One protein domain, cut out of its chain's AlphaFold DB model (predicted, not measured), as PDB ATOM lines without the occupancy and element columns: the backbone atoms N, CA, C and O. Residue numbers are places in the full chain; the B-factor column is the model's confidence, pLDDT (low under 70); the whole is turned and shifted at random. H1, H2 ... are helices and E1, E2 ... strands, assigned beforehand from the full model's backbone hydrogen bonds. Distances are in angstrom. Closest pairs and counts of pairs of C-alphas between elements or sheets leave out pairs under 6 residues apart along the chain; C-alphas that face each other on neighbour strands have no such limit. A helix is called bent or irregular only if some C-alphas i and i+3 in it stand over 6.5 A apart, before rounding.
ATOM      1  N   ASN A  30     221.820 215.918 337.034       97.44
ATOM      2  CA  ASN A  30     221.093 215.641 338.273       97.44
ATOM      3  C   ASN A  30     221.971 214.958 339.330       97.44
ATOM      4  O   ASN A  30     221.917 215.352 340.489       97.44
ATOM      5  N   GLU A  31     222.830 214.005 338.958       97.44
ATOM      6  CA  GLU A  31     223.796 213.412 339.900       97.44
ATOM      7  C   GLU A  31     224.729 214.474 340.490       97.44
ATOM      8  O   GLU A  31     225.008 214.470 341.690       97.44
ATOM      9  N   CYS A  32     225.167 215.425 339.665       97.75
ATOM     10  CA  CYS A  32     225.951 216.562 340.120       97.75
ATOM     11  C   CYS A  32     225.143 217.477 341.061       97.75
ATOM     12  O   CYS A  32     225.640 217.864 342.123       97.75
ATOM     13  N   LEU A  33     223.885 217.794 340.723       97.94
ATOM     14  CA  LEU A  33     223.010 218.635 341.549       97.94
ATOM     15  C   LEU A  33     222.648 217.987 342.895       97.94
ATOM     16  O   LEU A  33     222.683 218.672 343.917       97.94
ATOM     17  N   ASP A  34     222.354 216.691 342.931       97.50
ATOM     18  CA  ASP A  34     221.925 215.982 344.142       97.50
ATOM     19  C   ASP A  34     223.085 215.433 344.979       97.50
ATOM     20  O   ASP A  34     222.936 215.226 346.184       97.50
ATOM     21  N   GLY A  35     224.255 215.230 344.370       96.81
ATOM     22  CA  GLY A  35     225.424 214.670 345.038       96.81
ATOM     23  C   GLY A  35     225.957 215.561 346.162       96.81
ATOM     24  O   GLY A  35     226.076 216.777 346.014       96.81
ATOM     25  N   ALA A  36     226.339 214.956 347.284       98.31
ATOM     26  CA  ALA A  36     227.072 215.624 348.356       98.31
ATOM     27  C   ALA A  36     228.517 215.127 348.365       98.31
ATOM     28  O   ALA A  36     228.766 213.921 348.318       98.31
ATOM     29  N   PHE A  37     229.479 216.043 348.430       98.56
ATOM     30  CA  PHE A  37     230.888 215.676 348.423       98.56
ATOM     31  C   PHE A  37     231.770 216.738 349.068       98.56
ATOM     32  O   PHE A  37     231.425 217.911 349.175       98.56
ATOM     33  N   MET A  38     232.961 216.303 349.457       98.44
ATOM     34  CA  MET A  38     234.048 217.165 349.893       98.44
ATOM     35  C   MET A  38     235.296 216.781 349.106       98.44
ATOM     36  O   MET A  38     235.577 215.593 348.935       98.44
ATOM     37  N   THR A  39     236.036 217.757 348.596       98.50
ATOM     38  CA  THR A  39     237.309 217.519 347.910       98.50
ATOM     39  C   THR A  39     238.339 218.556 348.328       98.50
ATOM     40  O   THR A  39     237.994 219.697 348.638       98.50
ATOM     41  N   LYS A  40     239.602 218.134 348.376       98.44
ATOM     42  CA  LYS A  40     240.751 218.978 348.697       98.44
ATOM     43  C   LYS A  40     241.791 218.792 347.607       98.44
ATOM     44  O   LYS A  40     242.204 217.665 347.343       98.44
ATOM     45  N   VAL A  41     242.204 219.890 347.001       98.00
ATOM     46  CA  VAL A  41     243.267 219.953 346.005       98.00
ATOM     47  C   VAL A  41     244.378 220.798 346.607       98.00
ATOM     48  O   VAL A  41     244.133 221.891 347.111       98.00
ATOM     49  N   ALA A  42     245.593 220.265 346.622       96.81
ATOM     50  CA  ALA A  42     246.757 220.978 347.119       96.81
ATOM     51  C   ALA A  42     247.898 220.819 346.122       96.81
ATOM     52  O   ALA A  42     248.172 219.713 345.653       96.81
ATOM     53  N   HIS A  43     248.562 221.923 345.798       95.12
ATOM     54  CA  HIS A  43     249.714 221.913 344.910       95.12
ATOM     55  C   HIS A  43     250.730 222.977 345.324       95.12
ATOM     56  O   HIS A  43     250.438 223.933 346.047       95.12
ATOM     57  N   LYS A  44     251.969 222.793 344.872       93.31
ATOM     58  CA  LYS A  44     253.050 223.752 345.105       93.31
ATOM     59  C   LYS A  44     252.944 224.893 344.094       93.31
ATOM     60  O   LYS A  44     252.782 224.642 342.903       93.31
ATOM     61  N   ALA A  45     253.083 226.133 344.552       87.25
ATOM     62  CA  ALA A  45     253.088 227.302 343.680       87.25
ATOM     63  C   ALA A  45     254.474 227.523 343.033       87.25
ATOM     64  O   ALA A  45     255.517 227.459 343.692       87.25
ATOM     65  N   PHE A  46     254.487 227.802 341.728       79.12
ATOM     66  CA  PHE A  46     255.674 228.197 340.953       79.12
ATOM     67  C   PHE A  46     256.060 229.662 341.273       79.12
ATOM     68  O   PHE A  46     255.155 230.443 341.578       79.12
ATOM     69  N   PRO A  47     257.343 230.097 341.229       69.19
ATOM     70  CA  PRO A  47     258.555 229.428 340.720       69.19
ATOM     71  C   PRO A  47     259.431 228.691 341.741       69.19
ATOM     72  O   PRO A  47     260.370 228.014 341.334       69.19
ATOM     73  N   PHE A  48     259.152 228.774 343.044       80.00
ATOM     74  CA  PHE A  48     260.054 228.204 344.059       80.00
ATOM     75  C   PHE A  48     259.492 226.995 344.808       80.00
ATOM     76  O   PHE A  48     260.218 226.380 345.583       80.00
ATOM     77  N   GLY A  49     258.214 226.644 344.625       79.75
ATOM     78  CA  GLY A  49     257.595 225.490 345.287       79.75
ATOM     79  C   GLY A  49     257.608 225.539 346.822       79.75
ATOM     80  O   GLY A  49     257.315 224.533 347.465       79.75
ATOM     81  N   LEU A  50     257.967 226.690 347.403       84.25
ATOM     82  CA  LEU A  50     258.061 226.928 348.845       84.25
ATOM     83  C   LEU A  50     256.692 227.185 349.475       84.25
ATOM     84  O   LEU A  50     256.530 227.057 350.687       84.25
ATOM     85  N   THR A  51     255.715 227.570 348.661       89.25
ATOM     86  CA  THR A  51     254.371 227.914 349.100       89.25
ATOM     87  C   THR A  51     253.384 226.905 348.534       89.25
ATOM     88  O   THR A  51     253.444 226.539 347.361       89.25
ATOM     89  N   GLU A  52     252.506 226.412 349.398       93.44
ATOM     90  CA  GLU A  52     251.440 225.480 349.049       93.44
ATOM     91  C   GLU A  52     250.145 226.276 348.875       93.44
ATOM     92  O   GLU A  52     249.812 227.111 349.721       93.44
ATOM     93  N   THR A  53     249.451 226.032 347.770       95.31
ATOM     94  CA  THR A  53     248.088 226.504 347.536       95.31
ATOM     95  C   THR A  53     247.136 225.371 347.891       95.31
ATOM     96  O   THR A  53     247.360 224.230 347.475       95.31
ATOM     97  N   LYS A  54     246.088 225.666 348.664       96.88
ATOM     98  CA  LYS A  54     245.062 224.692 349.053       96.88
ATOM     99  C   LYS A  54     243.693 225.177 348.614       96.88
ATOM    100  O   LYS A  54     243.263 226.262 348.995       96.88
ATOM    101  N   LEU A  55     242.995 224.336 347.868       98.00
ATOM    102  CA  LEU A  55     241.610 224.516 347.472       98.00
ATOM    103  C   LEU A  55     240.771 223.420 348.124       98.00
ATOM    104  O   LEU A  55     241.020 222.232 347.943       98.00
ATOM    105  N   GLU A  56     239.758 223.810 348.878       98.50
ATOM    106  CA  GLU A  56     238.782 222.906 349.467       98.50
ATOM    107  C   GLU A  56     237.395 223.270 348.950       98.50
ATOM    108  O   GLU A  56     236.979 224.424 349.016       98.50
ATOM    109  N   ILE A  57     236.675 222.275 348.437       98.75
ATOM    110  CA  ILE A  57     235.300 222.434 347.972       98.75
ATOM    111  C   ILE A  57     234.419 221.474 348.754       98.75
ATOM    112  O   ILE A  57     234.672 220.269 348.808       98.75
ATOM    113  N   GLU A  58     233.366 222.018 349.344       98.75
ATOM    114  CA  GLU A  58     232.364 221.289 350.103       98.75
ATOM    115  C   GLU A  58     230.993 221.558 349.486       98.75
ATOM    116  O   GLU A  58     230.509 222.689 349.493       98.75
ATOM    117  N   LYS A  59     230.358 220.509 348.965       98.62
ATOM    118  CA  LYS A  59     228.995 220.554 348.449       98.62
ATOM    119  C   LYS A  59     228.072 219.758 349.358       98.62
ATOM    120  O   LYS A  59     228.280 218.565 349.586       98.62
ATOM    121  N   LYS A  60     227.026 220.423 349.841       98.25
ATOM    122  CA  LYS A  60     225.931 219.836 350.619       98.25
ATOM    123  C   LYS A  60     224.620 220.289 350.001       98.25
ATOM    124  O   LYS A  60     224.286 221.472 350.067       98.25
ATOM    125  N   ASP A  61     223.908 219.357 349.375       96.56
ATOM    126  CA  ASP A  61     222.715 219.654 348.582       96.56
ATOM    127  C   ASP A  61     223.018 220.756 347.541       96.56
ATOM    128  O   ASP A  61     223.940 220.606 346.739       96.56
ATOM    129  N   CYS A  62     222.300 221.882 347.581       98.00
ATOM    130  CA  CYS A  62     222.492 223.030 346.690       98.00
ATOM    131  C   CYS A  62     223.579 224.018 347.139       98.00
ATOM    132  O   CYS A  62     223.873 224.977 346.423       98.00
ATOM    133  N   ARG A  63     224.147 223.837 348.334       98.44
ATOM    134  CA  ARG A  63     225.134 224.757 348.895       98.44
ATOM    135  C   ARG A  63     226.537 224.285 348.545       98.44
ATOM    136  O   ARG A  63     226.923 223.175 348.910       98.44
ATOM    137  N   ILE A  64     227.295 225.145 347.879       98.75
ATOM    138  CA  ILE A  64     228.686 224.918 347.498       98.75
ATOM    139  C   ILE A  64     229.541 225.950 348.227       98.75
ATOM    140  O   ILE A  64     229.388 227.155 348.028       98.75
ATOM    141  N   VAL A  65     230.446 225.468 349.075       98.69
ATOM    142  CA  VAL A  65     231.419 226.292 349.788       98.69
ATOM    143  C   VAL A  65     232.798 226.022 349.209       98.69
ATOM    144  O   VAL A  65     233.265 224.885 349.212       98.69
ATOM    145  N   VAL A  66     233.453 227.074 348.729       98.56
ATOM    146  CA  VAL A  66     234.810 227.034 348.185       98.56
ATOM    147  C   VAL A  66     235.720 227.796 349.133       98.56
ATOM    148  O   VAL A  66     235.507 228.979 349.385       98.56
ATOM    149  N   ARG A  67     236.736 227.124 349.668       98.25
ATOM    150  CA  ARG A  67     237.772 227.709 350.522       98.25
ATOM    151  C   ARG A  67     239.091 227.641 349.782       98.25
ATOM    152  O   ARG A  67     239.508 226.569 349.355       98.25
ATOM    153  N   HIS A  68     239.744 228.780 349.644       97.56
ATOM    154  CA  HIS A  68     241.026 228.882 348.973       97.56
ATOM    155  C   HIS A  68     242.037 229.539 349.903       97.56
ATOM    156  O   HIS A  68     241.823 230.654 350.375       97.56
ATOM    157  N   GLU A  69     243.131 228.843 350.174       95.88
ATOM    158  CA  GLU A  69     244.227 229.326 350.999       95.88
ATOM    159  C   GLU A  69     245.482 229.426 350.134       95.88
ATOM    160  O   GLU A  69     246.031 228.422 349.672       95.88
ATOM    161  N   LYS A  70     245.937 230.662 349.922       91.62
ATOM    162  CA  LYS A  70     247.181 230.965 349.216       91.62
ATOM    163  C   LYS A  70     248.106 231.685 350.181       91.62
ATOM    164  O   LYS A  70     247.846 232.823 350.548       91.62
ATOM    165  N   LEU A  71     249.222 231.062 350.563       85.81
ATOM    166  CA  LEU A  71     250.070 231.549 351.667       85.81
ATOM    167  C   LEU A  71     249.328 231.521 353.019       85.81
ATOM    168  O   LEU A  71     248.106 231.476 353.082       85.81
ATOM    169  N   ARG A  72     250.068 231.616 354.129       77.44
ATOM    170  CA  ARG A  72     249.512 231.501 355.496       77.44
ATOM    171  C   ARG A  72     248.473 232.568 355.891       77.44
ATOM    172  O   ARG A  72     247.920 232.475 356.979       77.44
ATOM    173  N   TYR A  73     248.251 233.596 355.068       80.56
ATOM    174  CA  TYR A  73     247.451 234.770 355.446       80.56
ATOM    175  C   TYR A  73     246.378 235.177 354.428       80.56
ATOM    176  O   TYR A  73     245.554 236.025 354.760       80.56
ATOM    177  N   LEU A  74     246.348 234.611 353.212       90.06
ATOM    178  CA  LEU A  74     245.291 234.924 352.238       90.06
ATOM    179  C   LEU A  74     244.336 233.739 352.129       90.06
ATOM    180  O   LEU A  74     244.428 232.918 351.216       90.06
ATOM    181  N   ALA A  75     243.417 233.676 353.089       94.88
ATOM    182  CA  ALA A  75     242.278 232.776 353.049       94.88
ATOM    183  C   ALA A  75     241.077 233.498 352.431       94.88
ATOM    184  O   ALA A  75     240.673 234.568 352.890       94.88
ATOM    185  N   LYS A  76     240.502 232.903 351.390       96.56
ATOM    186  CA  LYS A  76     239.271 233.345 350.737       96.56
ATOM    187  C   LYS A  76     238.219 232.261 350.882       96.56
ATOM    188  O   LYS A  76     238.534 231.071 350.871       96.56
ATOM    189  N   GLN A  77     236.970 232.679 351.031       98.00
ATOM    190  CA  GLN A  77     235.841 231.767 351.126       98.00
ATOM    191  C   GLN A  77     234.679 232.322 350.317       98.00
ATOM    192  O   GLN A  77     234.299 233.477 350.507       98.00
ATOM    193  N   TRP A  78     234.108 231.477 349.466       98.56
ATOM    194  CA  TRP A  78     232.863 231.727 348.751       98.56
ATOM    195  C   TRP A  78     231.826 230.700 349.194       98.56
ATOM    196  O   TRP A  78     232.135 229.518 349.327       98.56
ATOM    197  N   ASP A  79     230.600 231.147 349.425       98.44
ATOM    198  CA  ASP A  79     229.454 230.301 349.755       98.44
ATOM    199  C   ASP A  79     228.301 230.648 348.808       98.44
ATOM    200  O   ASP A  79     227.787 231.773 348.794       98.44
ATOM    201  N   VAL A  80     227.947 229.680 347.965       98.56
ATOM    202  CA  VAL A  80     226.981 229.829 346.876       98.56
ATOM    203  C   VAL A  80     225.875 228.798 347.061       98.56
ATOM    204  O   VAL A  80     226.128 227.596 347.085       98.56
ATOM    205  N   ASP A  81     224.636 229.271 347.168       98.44
ATOM    206  CA  ASP A  81     223.441 228.425 347.151       98.44
ATOM    207  C   ASP A  81     222.796 228.509 345.766       98.44
ATOM    208  O   ASP A  81     222.191 229.525 345.421       98.44
ATOM    209  N   VAL A  82     222.949 227.453 344.964       98.50
ATOM    210  CA  VAL A  82     222.505 227.451 343.561       98.50
ATOM    211  C   VAL A  82     220.993 227.255 343.397       98.50
ATOM    212  O   VAL A  82     220.472 227.390 342.290       98.50
ATOM    213  N   CYS A  83     220.271 226.957 344.483       98.19
ATOM    214  CA  CYS A  83     218.822 226.730 344.467       98.19
ATOM    215  C   CYS A  83     218.016 227.917 345.011       98.19
ATOM    216  O   CYS A  83     216.790 227.843 345.100       98.19
ATOM    217  N   ARG A  84     218.669 229.022 345.398       97.31
ATOM    218  CA  ARG A  84     217.990 230.206 345.946       97.31
ATOM    219  C   ARG A  84     218.175 231.431 345.067       97.31
ATOM    220  O   ARG A  84     219.290 231.827 344.759       97.31
ATOM    221  N   GLY A  85     217.064 232.085 344.738       94.50
ATOM    222  CA  GLY A  85     217.058 233.438 344.185       94.50
ATOM    223  C   GLY A  85     217.009 234.512 345.286       94.50
ATOM    224  O   GLY A  85     216.522 234.234 346.385       94.50
ATOM    225  N   PRO A  86     217.461 235.752 345.016       96.69
ATOM    226  CA  PRO A  86     218.139 236.209 343.797       96.69
ATOM    227  C   PRO A  86     219.572 235.666 343.693       96.69
ATOM    228  O   PRO A  86     220.155 235.278 344.702       96.69
ATOM    229  N   ILE A  87     220.156 235.686 342.489       98.06
ATOM    230  CA  ILE A  87     221.529 235.208 342.261       98.06
ATOM    231  C   ILE A  87     222.509 236.040 343.090       98.06
ATOM    232  O   ILE A  87     222.543 237.269 342.979       98.06
ATOM    233  N   HIS A  88     223.293 235.371 343.927       97.94
ATOM    234  CA  HIS A  88     224.210 236.017 344.858       97.94
ATOM    235  C   HIS A  88     225.422 235.141 345.173       97.94
ATOM    236  O   HIS A  88     225.382 233.920 345.021       97.94
ATOM    237  N   ILE A  89     226.481 235.789 345.652       98.19
ATOM    238  CA  ILE A  89     227.681 235.164 346.201       98.19
ATOM    239  C   ILE A  89     227.834 235.680 347.628       98.19
ATOM    240  O   ILE A  89     227.747 236.888 347.861       98.19
ATOM    241  N   LYS A  90     228.046 234.779 348.585       98.12
ATOM    242  CA  LYS A  90     228.507 235.164 349.919       98.12
ATOM    243  C   LYS A  90     230.023 235.053 349.960       98.12
ATOM    244  O   LYS A  90     230.553 234.006 349.593       98.12
ATOM    245  N   TYR A  91     230.703 236.101 350.404       97.38
ATOM    246  CA  TYR A  91     232.159 236.172 350.415       97.38
ATOM    247  C   TYR A  91     232.700 236.506 351.800       97.38
ATOM    248  O   TYR A  91     232.133 237.330 352.510       97.38
ATOM    249  N   GLY A  92     233.806 235.863 352.165       94.31
ATOM    250  CA  GLY A  92     234.491 236.059 353.439       94.31
ATOM    251  C   GLY A  92     234.242 234.932 354.446       94.31
ATOM    252  O   GLY A  92     233.230 234.230 354.417       94.31
ATOM    253  N   ALA A  93     235.227 234.718 355.321       86.56
ATOM    254  CA  ALA A  93     235.191 233.668 356.342       86.56
ATOM    255  C   ALA A  93     234.590 234.158 357.671       86.56
ATOM    256  O   ALA A  93     233.810 233.439 358.292       86.56
ATOM    257  N   THR A  94     234.952 235.371 358.106       86.50
ATOM    258  CA  THR A  94     234.534 235.970 359.388       86.50
ATOM    259  C   THR A  94     233.512 237.089 359.200       86.50
ATOM    260  O   THR A  94     232.477 237.085 359.858       86.50
ATOM    261  N   SER A  95     233.779 238.019 358.279       87.75
ATOM    262  CA  SER A  95     232.812 239.008 357.802       87.75
ATOM    263  C   SER A  95     232.238 238.507 356.486       87.75
ATOM    264  O   SER A  95     232.978 238.381 355.513       87.75
ATOM    265  N   VAL A  96     230.956 238.145 356.487       94.25
ATOM    266  CA  VAL A  96     230.284 237.600 355.304       94.25
ATOM    267  C   VAL A  96     229.567 238.727 354.574       94.25
ATOM    268  O   VAL A  96     228.558 239.245 355.051       94.25
ATOM    269  N   GLU A  97     230.066 239.074 353.396       97.00
ATOM    270  CA  GLU A  97     229.445 240.028 352.484       97.00
ATOM    271  C   GLU A  97     228.547 239.283 351.496       97.00
ATOM    272  O   GLU A  97     228.925 238.243 350.959       97.00
ATOM    273  N   VAL A  98     227.331 239.784 351.264       97.81
ATOM    274  CA  VAL A  98     226.374 239.175 350.327       97.81
ATOM    275  C   VAL A  98     226.262 240.055 349.093       97.81
ATOM    276  O   VAL A  98     225.563 241.068 349.101       97.81
ATOM    277  N   ILE A  99     226.914 239.639 348.014       97.56
ATOM    278  CA  ILE A  99     226.986 240.400 346.771       97.56
ATOM    279  C   ILE A  99     225.965 239.819 345.794       97.56
ATOM    280  O   ILE A  99     226.010 238.638 345.445       97.56
ATOM    281  N   LYS A 100     224.999 240.636 345.370       97.56
ATOM    282  CA  LYS A 100     223.888 240.222 344.498       97.56
ATOM    283  C   LYS A 100     224.161 240.591 343.045       97.56
ATOM    284  O   LYS A 100     224.700 241.658 342.758       97.56
ATOM    285  N   ARG A 101     223.704 239.750 342.120       96.06
ATOM    286  CA  ARG A 101     223.773 240.023 340.683       96.06
ATOM    287  C   ARG A 101     222.800 241.140 340.306       96.06
ATOM    288  O   ARG A 101     221.595 241.001 340.494       96.06
ATOM    289  N   GLN A 102     223.321 242.224 339.732       94.38
ATOM    290  CA  GLN A 102     222.510 243.356 339.255       94.38
ATOM    291  C   GLN A 102     222.115 243.235 337.773       94.38
ATOM    292  O   GLN A 102     221.158 243.861 337.333       94.38
ATOM    293  N   GLY A 103     222.836 242.422 336.996       91.31
ATOM    294  CA  GLY A 103     222.614 242.261 335.561       91.31
ATOM    295  C   GLY A 103     223.575 241.248 334.928       91.31
ATOM    296  O   GLY A 103     224.263 240.512 335.643       91.31
ATOM    297  N   PRO A 104     223.621 241.147 333.590       90.38
ATOM    298  CA  PRO A 104     224.595 240.309 332.892       90.38
ATOM    299  C   PRO A 104     226.016 240.894 332.969       90.38
ATOM    300  O   PRO A 104     226.211 242.084 332.735       90.38
ATOM    301  N   CYS A 105     227.020 240.046 333.221       85.56
ATOM    302  CA  CYS A 105     228.409 240.488 333.414       85.56
ATOM    303  C   CYS A 105     229.072 241.106 332.181       85.56
ATOM    304  O   CYS A 105     229.940 241.957 332.316       85.56
ATOM    305  N   LYS A 106     228.609 240.774 330.971       81.25
ATOM    306  CA  LYS A 106     229.125 241.387 329.735       81.25
ATOM    307  C   LYS A 106     228.800 242.880 329.605       81.25
ATOM    308  O   LYS A 106     229.410 243.553 328.785       81.25
ATOM    309  N   ALA A 107     227.818 243.379 330.355       75.75
ATOM    310  CA  ALA A 107     227.328 244.747 330.220       75.75
ATOM    311  C   ALA A 107     227.847 245.696 331.309       75.75
ATOM    312  O   ALA A 107     227.762 246.907 331.133       75.75
ATOM    313  N   LEU A 108     228.328 245.171 332.441       72.50
ATOM    314  CA  LEU A 108     228.601 245.960 333.642       72.50
ATOM    315  C   LEU A 108     229.851 245.448 334.360       72.50
ATOM    316  O   LEU A 108     229.885 244.296 334.788       72.50
ATOM    317  N   ASP A 109     230.821 246.339 334.573       83.06
ATOM    318  CA  ASP A 109     231.952 246.106 335.475       83.06
ATOM    319  C   ASP A 109     231.497 246.263 336.936       83.06
ATOM    320  O   ASP A 109     231.743 247.279 337.586       83.06
ATOM    321  N   ASN A 110     230.738 245.286 337.432       92.75
ATOM    322  CA  ASN A 110     230.221 245.295 338.798       92.75
ATOM    323  C   ASN A 110     230.984 244.317 339.705       92.75
ATOM    324  O   ASN A 110     231.629 243.369 339.254       92.75
ATOM    325  N   GLU A 111     230.894 244.561 341.010       95.94
ATOM    326  CA  GLU A 111     231.568 243.771 342.044       95.94
ATOM    327  C   GLU A 111     231.194 242.284 341.996       95.94
ATOM    328  O   GLU A 111     232.065 241.425 342.121       95.94
ATOM    329  N   PHE A 112     229.921 241.973 341.728       96.81
ATOM    330  CA  PHE A 112     229.454 240.595 341.572       96.81
ATOM    331  C   PHE A 112     230.233 239.857 340.477       96.81
ATOM    332  O   PHE A 112     230.683 238.735 340.693       96.81
ATOM    333  N   CYS A 113     230.419 240.485 339.316       95.88
ATOM    334  CA  CYS A 113     231.104 239.878 338.180       95.88
ATOM    335  C   CYS A 113     232.599 239.709 338.433       95.88
ATOM    336  O   CYS A 113     233.130 238.638 338.165       95.88
ATOM    337  N   LYS A 114     233.256 240.700 339.052       96.00
ATOM    338  CA  LYS A 114     234.659 240.567 339.487       96.00
ATOM    339  C   LYS A 114     234.837 239.384 340.433       96.00
ATOM    340  O   LYS A 114     235.792 238.623 340.298       96.00
ATOM    341  N   MET A 115     233.901 239.216 341.364       96.94
ATOM    342  CA  MET A 115     233.954 238.137 342.338       96.94
ATOM    343  C   MET A 115     233.658 236.763 341.730       96.94
ATOM    344  O   MET A 115     234.309 235.784 342.092       96.94
ATOM    345  N   ALA A 116     232.707 236.682 340.797       96.88
ATOM    346  CA  ALA A 116     232.436 235.462 340.043       96.88
ATOM    347  C   ALA A 116     233.648 235.058 339.183       96.88
ATOM    348  O   ALA A 116     234.077 233.908 339.243       96.88
ATOM    349  N   ASP A 117     234.248 236.008 338.459       96.12
ATOM    350  CA  ASP A 117     235.442 235.781 337.635       96.12
ATOM    351  C   ASP A 117     236.626 235.298 338.474       96.12
ATOM    352  O   ASP A 117     237.360 234.394 338.073       96.12
ATOM    353  N   GLU A 118     236.819 235.882 339.656       96.88
ATOM    354  CA  GLU A 118     237.848 235.441 340.589       96.88
ATOM    355  C   GLU A 118     237.615 234.001 341.062       96.88
ATOM    356  O   GLU A 118     238.537 233.186 341.019       96.88
ATOM    357  N   LEU A 119     236.385 233.671 341.468       97.88
ATOM    358  CA  LEU A 119     236.010 232.317 341.873       97.88
ATOM    359  C   LEU A 119     236.247 231.306 340.740       97.88
ATOM    360  O   LEU A 119     236.801 230.233 340.982       97.88
ATOM    361  N   PHE A 120     235.875 231.640 339.503       97.56
ATOM    362  CA  PHE A 120     236.100 230.755 338.361       97.56
ATOM    363  C   PHE A 120     237.576 230.549 338.059       97.56
ATOM    364  O   PHE A 120     237.963 229.407 337.818       97.56
ATOM    365  N   LYS A 121     238.401 231.598 338.146       96.69
ATOM    366  CA  LYS A 121     239.857 231.464 338.015       96.69
ATOM    367  C   LYS A 121     240.426 230.515 339.059       96.69
ATOM    368  O   LYS A 121     241.164 229.613 338.697       96.69
ATOM    369  N   VAL A 122     240.022 230.638 340.325       97.44
ATOM    370  CA  VAL A 122     240.465 229.713 341.386       97.44
ATOM    371  C   VAL A 122     240.071 228.266 341.072       97.44
ATOM    372  O   VAL A 122     240.892 227.357 341.175       97.44
ATOM    373  N   LEU A 123     238.822 228.029 340.667       97.62
ATOM    374  CA  LEU A 123     238.348 226.681 340.344       97.62
ATOM    375  C   LEU A 123     239.048 226.086 339.122       97.62
ATOM    376  O   LEU A 123     239.267 224.880 339.090       97.62
ATOM    377  N   GLN A 124     239.377 226.901 338.122       96.38
ATOM    378  CA  GLN A 124     240.093 226.462 336.928       96.38
ATOM    379  C   GLN A 124     241.572 226.221 337.234       96.38
ATOM    380  O   GLN A 124     242.045 225.096 337.078       96.38
ATOM    381  N   ASP A 125     242.263 227.252 337.715       95.94
ATOM    382  CA  ASP A 125     243.717 227.283 337.834       95.94
ATOM    383  C   ASP A 125     244.220 226.393 338.970       95.94
ATOM    384  O   ASP A 125     245.167 225.641 338.773       95.94
ATOM    385  N   ASP A 126     243.575 226.435 340.138       96.62
ATOM    386  CA  ASP A 126     244.013 225.694 341.330       96.62
ATOM    387  C   ASP A 126     243.191 224.402 341.543       96.62
ATOM    388  O   ASP A 126     243.582 223.512 342.302       96.62
ATOM    389  N   GLY A 127     242.046 224.281 340.860       97.38
ATOM    390  CA  GLY A 127     241.155 223.123 340.908       97.38
ATOM    391  C   GLY A 127     241.314 222.196 339.709       97.38
ATOM    392  O   GLY A 127     241.955 221.158 339.823       97.38
ATOM    393  N   LEU A 128     240.711 222.535 338.568       96.94
ATOM    394  CA  LEU A 128     240.623 221.662 337.391       96.94
ATOM    395  C   LEU A 128     241.993 221.258 336.832       96.94
ATOM    396  O   LEU A 128     242.150 220.129 336.381       96.94
ATOM    397  N   ILE A 129     242.997 222.139 336.890       96.00
ATOM    398  CA  ILE A 129     244.352 221.811 336.418       96.00
ATOM    399  C   ILE A 129     245.039 220.766 337.313       96.00
ATOM    400  O   ILE A 129     245.767 219.910 336.809       96.00
ATOM    401  N   PHE A 130     244.834 220.825 338.634       97.00
ATOM    402  CA  PHE A 130     245.614 220.039 339.602       97.00
ATOM    403  C   PHE A 130     244.831 218.910 340.284       97.00
ATOM    404  O   PHE A 130     245.431 218.074 340.966       97.00
ATOM    405  N   ALA A 131     243.508 218.863 340.134       97.88
ATOM    406  CA  ALA A 131     242.679 217.840 340.749       97.88
ATOM    407  C   ALA A 131     242.931 216.464 340.102       97.88
ATOM    408  O   ALA A 131     242.849 216.326 338.882       97.88
ATOM    409  N   PRO A 132     243.210 215.417 340.897       97.44
ATOM    410  CA  PRO A 132     243.480 214.091 340.357       97.44
ATOM    411  C   PRO A 132     242.204 213.339 339.952       97.44
ATOM    412  O   PRO A 132     241.120 213.537 340.515       97.44
ATOM    413  N   GLY A 133     242.389 212.383 339.041       96.44
ATOM    414  CA  GLY A 133     241.357 211.465 338.564       96.44
ATOM    415  C   GLY A 133     240.575 211.991 337.362       96.44
ATOM    416  O   GLY A 133     240.889 213.041 336.803       96.44
ATOM    417  N   GLU A 134     239.568 211.223 336.956       95.56
ATOM    418  CA  GLU A 134     238.782 211.501 335.755       95.56
ATOM    419  C   GLU A 134     237.815 212.676 335.972       95.56
ATOM    420  O   GLU A 134     237.132 212.772 336.994       95.56
ATOM    421  N   LYS A 135     237.734 213.575 334.986       95.75
ATOM    422  CA  LYS A 135     236.878 214.777 335.022       95.75
ATOM    423  C   LYS A 135     235.379 214.449 335.034       95.75
ATOM    424  O   LYS A 135     234.571 215.242 335.511       95.75
ATOM    425  N   GLU A 136     235.014 213.292 334.500       95.19
ATOM    426  CA  GLU A 136     233.627 212.852 334.344       95.19
ATOM    427  C   GLU A 136     233.146 211.953 335.499       95.19
ATOM    428  O   GLU A 136     231.996 211.529 335.509       95.19
ATOM    429  N   ASP A 137     234.002 211.678 336.488       96.25
ATOM    430  CA  ASP A 137     233.693 210.807 337.625       96.25
ATOM    431  C   ASP A 137     233.528 211.616 338.925       96.25
ATOM    432  O   ASP A 137     234.491 212.172 339.455       96.25
ATOM    433  N   LEU A 138     232.317 211.651 339.494       96.62
ATOM    434  CA  LEU A 138     232.049 212.314 340.783       96.62
ATOM    435  C   LEU A 138     232.754 211.644 341.975       96.62
ATOM    436  O   LEU A 138     232.904 212.265 343.035       96.62
ATOM    437  N   ALA A 139     233.204 210.397 341.839       96.69
ATOM    438  CA  ALA A 139     234.035 209.770 342.856       96.69
ATOM    439  C   ALA A 139     235.453 210.366 342.865       96.69
ATOM    440  O   ALA A 139     236.053 210.456 343.942       96.69
ATOM    441  N   ALA A 140     235.956 210.845 341.726       97.31
ATOM    442  CA  ALA A 140     237.255 211.492 341.603       97.31
ATOM    443  C   ALA A 140     237.246 212.948 342.102       97.31
ATOM    444  O   ALA A 140     236.233 213.650 342.084       97.31
ATOM    445  N   ALA A 141     238.412 213.439 342.533       98.25
ATOM    446  CA  ALA A 141     238.554 214.835 342.944       98.25
ATOM    447  C   ALA A 141     238.297 215.784 341.766       98.25
ATOM    448  O   ALA A 141     237.603 216.786 341.942       98.25
ATOM    449  N   HIS A 142     238.799 215.443 340.574       97.81
ATOM    450  CA  HIS A 142     238.594 216.229 339.360       97.81
ATOM    451  C   HIS A 142     237.110 216.353 339.005       97.81
ATOM    452  O   HIS A 142     236.623 217.473 338.854       97.81
ATOM    453  N   GLY A 143     236.354 215.251 338.970       97.88
ATOM    454  CA  GLY A 143     234.922 215.323 338.677       97.88
ATOM    455  C   GLY A 143     234.109 216.102 339.711       97.88
ATOM    456  O   GLY A 143     233.207 216.844 339.330       97.88
ATOM    457  N   ARG A 144     234.473 216.070 341.000       98.62
ATOM    458  CA  ARG A 144     233.850 216.929 342.032       98.62
ATOM    459  C   ARG A 144     234.106 218.417 341.795       98.62
ATOM    460  O   ARG A 144     233.187 219.230 341.929       98.62
ATOM    461  N   VAL A 145     235.342 218.785 341.443       98.44
ATOM    462  CA  VAL A 145     235.688 220.173 341.090       98.44
ATOM    463  C   VAL A 145     234.928 220.593 339.830       98.44
ATOM    464  O   VAL A 145     234.308 221.654 339.828       98.44
ATOM    465  N   ASN A 146     234.900 219.741 338.801       98.06
ATOM    466  CA  ASN A 146     234.197 219.991 337.543       98.06
ATOM    467  C   ASN A 146     232.688 220.166 337.742       98.06
ATOM    468  O   ASN A 146     232.124 221.166 337.309       98.06
ATOM    469  N   CYS A 147     232.040 219.264 338.478       98.38
ATOM    470  CA  CYS A 147     230.633 219.397 338.844       98.38
ATOM    471  C   CYS A 147     230.349 220.727 339.562       98.38
ATOM    472  O   CYS A 147     229.436 221.465 339.184       98.38
ATOM    473  N   SER A 148     231.173 221.080 340.554       98.56
ATOM    474  CA  SER A 148     231.030 222.342 341.292       98.56
ATOM    475  C   SER A 148     231.169 223.555 340.369       98.56
ATOM    476  O   SER A 148     230.339 224.463 340.411       98.56
ATOM    477  N   TYR A 149     232.190 223.549 339.508       98.38
ATOM    478  CA  TYR A 149     232.430 224.588 338.511       98.38
ATOM    479  C   TYR A 149     231.233 224.763 337.573       98.38
ATOM    480  O   TYR A 149     230.754 225.884 337.401       98.38
ATOM    481  N   LEU A 150     230.700 223.670 337.018       97.88
ATOM    482  CA  LEU A 150     229.574 223.712 336.085       97.88
ATOM    483  C   LEU A 150     228.292 224.244 336.741       97.88
ATOM    484  O   LEU A 150     227.635 225.106 336.155       97.88
ATOM    485  N   LEU A 151     227.959 223.792 337.956       98.25
ATOM    486  CA  LEU A 151     226.799 224.296 338.705       98.25
ATOM    487  C   LEU A 151     226.921 225.793 338.994       98.25
ATOM    488  O   LEU A 151     225.990 226.558 338.734       98.25
ATOM    489  N   MET A 152     228.078 226.231 339.501       98.31
ATOM    490  CA  MET A 152     228.313 227.644 339.796       98.31
ATOM    491  C   MET A 152     228.302 228.497 338.529       98.31
ATOM    492  O   MET A 152     227.754 229.594 338.554       98.31
ATOM    493  N   LYS A 153     228.833 228.006 337.405       97.12
ATOM    494  CA  LYS A 153     228.809 228.735 336.132       97.12
ATOM    495  C   LYS A 153     227.392 228.882 335.583       97.12
ATOM    496  O   LYS A 153     226.983 229.986 335.217       97.12
ATOM    497  N   ALA A 154     226.604 227.809 335.619       97.19
ATOM    498  CA  ALA A 154     225.193 227.849 335.244       97.19
ATOM    499  C   ALA A 154     224.383 228.834 336.106       97.19
ATOM    500  O   ALA A 154     223.564 229.589 335.579       97.19
ATOM    501  N   TYR A 155     224.648 228.886 337.411       98.00
ATOM    502  CA  TYR A 155     223.969 229.793 338.335       98.00
ATOM    503  C   TYR A 155     224.443 231.252 338.206       98.00
ATOM    504  O   TYR A 155     223.643 232.151 337.928       98.00
ATOM    505  N   LEU A 156     225.745 231.508 338.352       97.00
ATOM    506  CA  LEU A 156     226.308 232.859 338.429       97.00
ATOM    507  C   LEU A 156     226.355 233.562 337.069       97.00
ATOM    508  O   LEU A 156     225.983 234.734 336.998       97.00
ATOM    509  N   GLU A 157     226.735 232.870 335.989       94.75
ATOM    510  CA  GLU A 157     226.749 233.438 334.630       94.75
ATOM    511  C   GLU A 157     225.417 233.192 333.919       94.75
ATOM    512  O   GLU A 157     224.759 234.133 333.458       94.75
ATOM    513  N   GLY A 158     224.988 231.927 333.886       94.88
ATOM    514  CA  GLY A 158     223.808 231.462 333.153       94.88
ATOM    515  C   GLY A 158     222.464 231.860 333.760       94.88
ATOM    516  O   GLY A 158     221.434 231.628 333.135       94.88
ATOM    517  N   ALA A 159     222.462 232.460 334.954       96.31
ATOM    518  CA  ALA A 159     221.258 232.849 335.685       96.31
ATOM    519  C   ALA A 159     220.280 231.693 335.964       96.31
ATOM    520  O   ALA A 159     219.077 231.912 336.101       96.31
ATOM    521  N   THR A 160     220.787 230.461 336.036       96.88
ATOM    522  CA  THR A 160     219.975 229.261 336.266       96.88
ATOM    523  C   THR A 160     219.838 229.001 337.759       96.88
ATOM    524  O   THR A 160     220.824 228.687 338.415       96.88
ATOM    525  N   VAL A 161     218.622 229.108 338.296       97.94
ATOM    526  CA  VAL A 161     218.311 228.691 339.672       97.94
ATOM    527  C   VAL A 161     217.828 227.246 339.630       97.94
ATOM    528  O   VAL A 161     216.871 226.942 338.922       97.94
ATOM    529  N   PHE A 162     218.502 226.360 340.358       97.81
ATOM    530  CA  PHE A 162     218.203 224.931 340.333       97.81
ATOM    531  C   PHE A 162     217.087 224.549 341.311       97.81
ATOM    532  O   PHE A 162     216.863 225.203 342.328       97.81
ATOM    533  N   ASN A 163     216.413 223.441 341.011       96.31
ATOM    534  CA  ASN A 163     215.333 222.871 341.804       96.31
ATOM    535  C   ASN A 163     215.470 221.343 341.806       96.31
ATOM    536  O   ASN A 163     215.329 220.716 340.767       96.31
ATOM    537  N   ARG A 164     215.729 220.717 342.954       94.75
ATOM    538  CA  ARG A 164     216.036 219.272 343.032       94.75
ATOM    539  C   ARG A 164     214.883 218.359 342.596       94.75
ATOM    540  O   ARG A 164     215.080 217.175 342.361       94.75
ATOM    541  N   GLN A 165     213.678 218.906 342.502       96.00
ATOM    542  CA  GLN A 165     212.484 218.217 342.037       96.00
ATOM    543  C   GLN A 165     212.381 218.188 340.500       96.00
ATOM    544  O   GLN A 165     211.498 217.522 339.964       96.00
ATOM    545  N   GLU A 166     213.265 218.900 339.796       95.75
ATOM    546  CA  GLU A 166     213.295 219.012 338.338       95.75
ATOM    547  C   GLU A 166     214.498 218.273 337.730       95.75
ATOM    548  O   GLU A 166     215.545 218.066 338.349       95.75
ATOM    549  N   THR A 167     214.348 217.866 336.472       95.44
ATOM    550  CA  THR A 167     215.406 217.227 335.679       95.44
ATOM    551  C   THR A 167     216.092 218.251 334.780       95.44
ATOM    552  O   THR A 167     215.427 218.899 333.974       95.44
ATOM    553  N   PHE A 168     217.420 218.366 334.870       95.25
ATOM    554  CA  PHE A 168     218.219 219.384 334.170       95.25
ATOM    555  C   PHE A 168     219.077 218.811 333.037       95.25
ATOM    556  O   PHE A 168     220.206 219.244 332.842       95.25
ATOM    557  N   GLU A 169     218.576 217.841 332.274       95.00
ATOM    558  CA  GLU A 169     219.383 217.149 331.264       95.00
ATOM    559  C   GLU A 169     220.035 218.111 330.245       95.00
ATOM    560  O   GLU A 169     219.365 218.834 329.503       95.00
ATOM    561  N   GLY A 170     221.371 218.119 330.203       93.81
ATOM    562  CA  GLY A 170     222.154 218.897 329.242       93.81
ATOM    563  C   GLY A 170     222.249 220.397 329.539       93.81
ATOM    564  O   GLY A 170     222.754 221.150 328.701       93.81
ATOM    565  N   VAL A 171     221.803 220.855 330.709       95.75
ATOM    566  CA  VAL A 171     221.971 222.244 331.154       95.75
ATOM    567  C   VAL A 171     223.442 222.543 331.430       95.75
ATOM    568  O   VAL A 171     223.964 223.535 330.920       95.75
ATOM    569  N   LEU A 172     224.141 221.663 332.149       95.62
ATOM    570  CA  LEU A 172     225.556 221.808 332.492       95.62
ATOM    571  C   LEU A 172     226.469 221.636 331.272       95.62
ATOM    572  O   LEU A 172     227.488 222.320 331.156       95.62
ATOM    573  N   LYS A 173     226.071 220.807 330.296       92.62
ATOM    574  CA  LYS A 173     226.827 220.600 329.044       92.62
ATOM    575  C   LYS A 173     227.062 221.898 328.262       92.62
ATOM    576  O   LYS A 173     228.108 222.047 327.634       92.62
ATOM    577  N   LYS A 174     226.144 222.871 328.352       92.44
ATOM    578  CA  LYS A 174     226.286 224.198 327.717       92.44
ATOM    579  C   LYS A 174     227.493 224.979 328.248       92.44
ATOM    580  O   LYS A 174     228.049 225.804 327.530       92.44
ATOM    581  N   PHE A 175     227.904 224.706 329.485       91.62
ATOM    582  CA  PHE A 175     229.003 225.391 330.162       91.62
ATOM    583  C   PHE A 175     230.329 224.623 330.076       91.62
ATOM    584  O   PHE A 175     231.388 225.242 330.187       91.62
TER     585      PHE A 175
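AT A GLANCE: This is residues 30 to 175 of the 236 residues of an uncharacterized protein of Bdellovibrionales bacterium GWA2_49_15 (UniProt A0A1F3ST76). A twisted sheet of six strands, E1 to E6, forms a wall with one face covered by two long antiparallel helices, H2 and H3, side by side, and the other face bare. The short helix H1 sits at one corner, grazing the sheet and packing on H3. The printed part has 146 residues with three named helices and six named strands, in the order H1 E1 E2 E3 E4 E5 E6 H2 H3; the sheet's order is E1 E2 E3 E4 E5 E6, antiparallel throughout, and the class is mixed, helices and strands. The whole is compact, with a radius of gyration of the C-alphas of 15.0 A and spans of 46 by 34 by 27 A.

IN THESE COORDINATES: Find C-alpha 37 at (230.888, 215.676, 348.423); from there E1, residues 37 to 44, runs 23.8 A. E2, residues 52 to 60, covers 26.2 A, E3, residues 63 to 70, 22.9 A, and E4, residues 74 to 81, 23.4 A. E5, residues 88 to 91, and E6, residues 97 to 100, measure 9.7 A each. H2, residues 111 to 128, starts at C-alpha 111 (231.568, 243.771, 342.044) and is 24.3 A long; it is neither bent nor irregular, but only just: C-alphas 125 and 128 are 6.4 A apart. H3, residues 141 to 156, is 22.3 A long and ends at C-alpha 156 (226.308, 232.859, 338.429). H1, residues 30 to 34, measures 5.9 A.

HOW THE PARTS SIT: The six strands form a meander, each the antiparallel neighbour of the one before. Look for N 39 and O 57 at 2.9 A between E1 and E2, N 56 and O 67 at 2.8 A between E2 and E3, N 66 and O 78 at 2.8 A between E3 and E4, N 79 and O 90 at 2.9 A between E4 and E5, and N 91 and O 97 at 2.8 A between E5 and E6. H2 and H3 are on the same face, two layers with the sheet, and run across the strands at heights of 8.3 A and 9.2 A. They form a helical hairpin and touch, closest at the C-alphas of Leu 128 and His 142, 6.1 A, with a shallow tilt of 17 degrees, opposite ways. H1 only grazes the sheet with residues 32 to 34; it touches residues 147 to 151 of H3, closest at the C-alphas of Cys 32 and Cys 147, 5.6 A. In H1, H2 and H3 every O i to N i+4 pair is within hydrogen-bond range.

THE WHOLE: The two farthest C-alphas, those of Phe 48 and Gln 165, are 48.6 A apart. The printed part has no cut. The link from H2 to H3 is long, and residues 157 to 175 hold no named element. Mean pLDDT of the printed part is 94.9; look to Pro 47 for the one printed residue under 70.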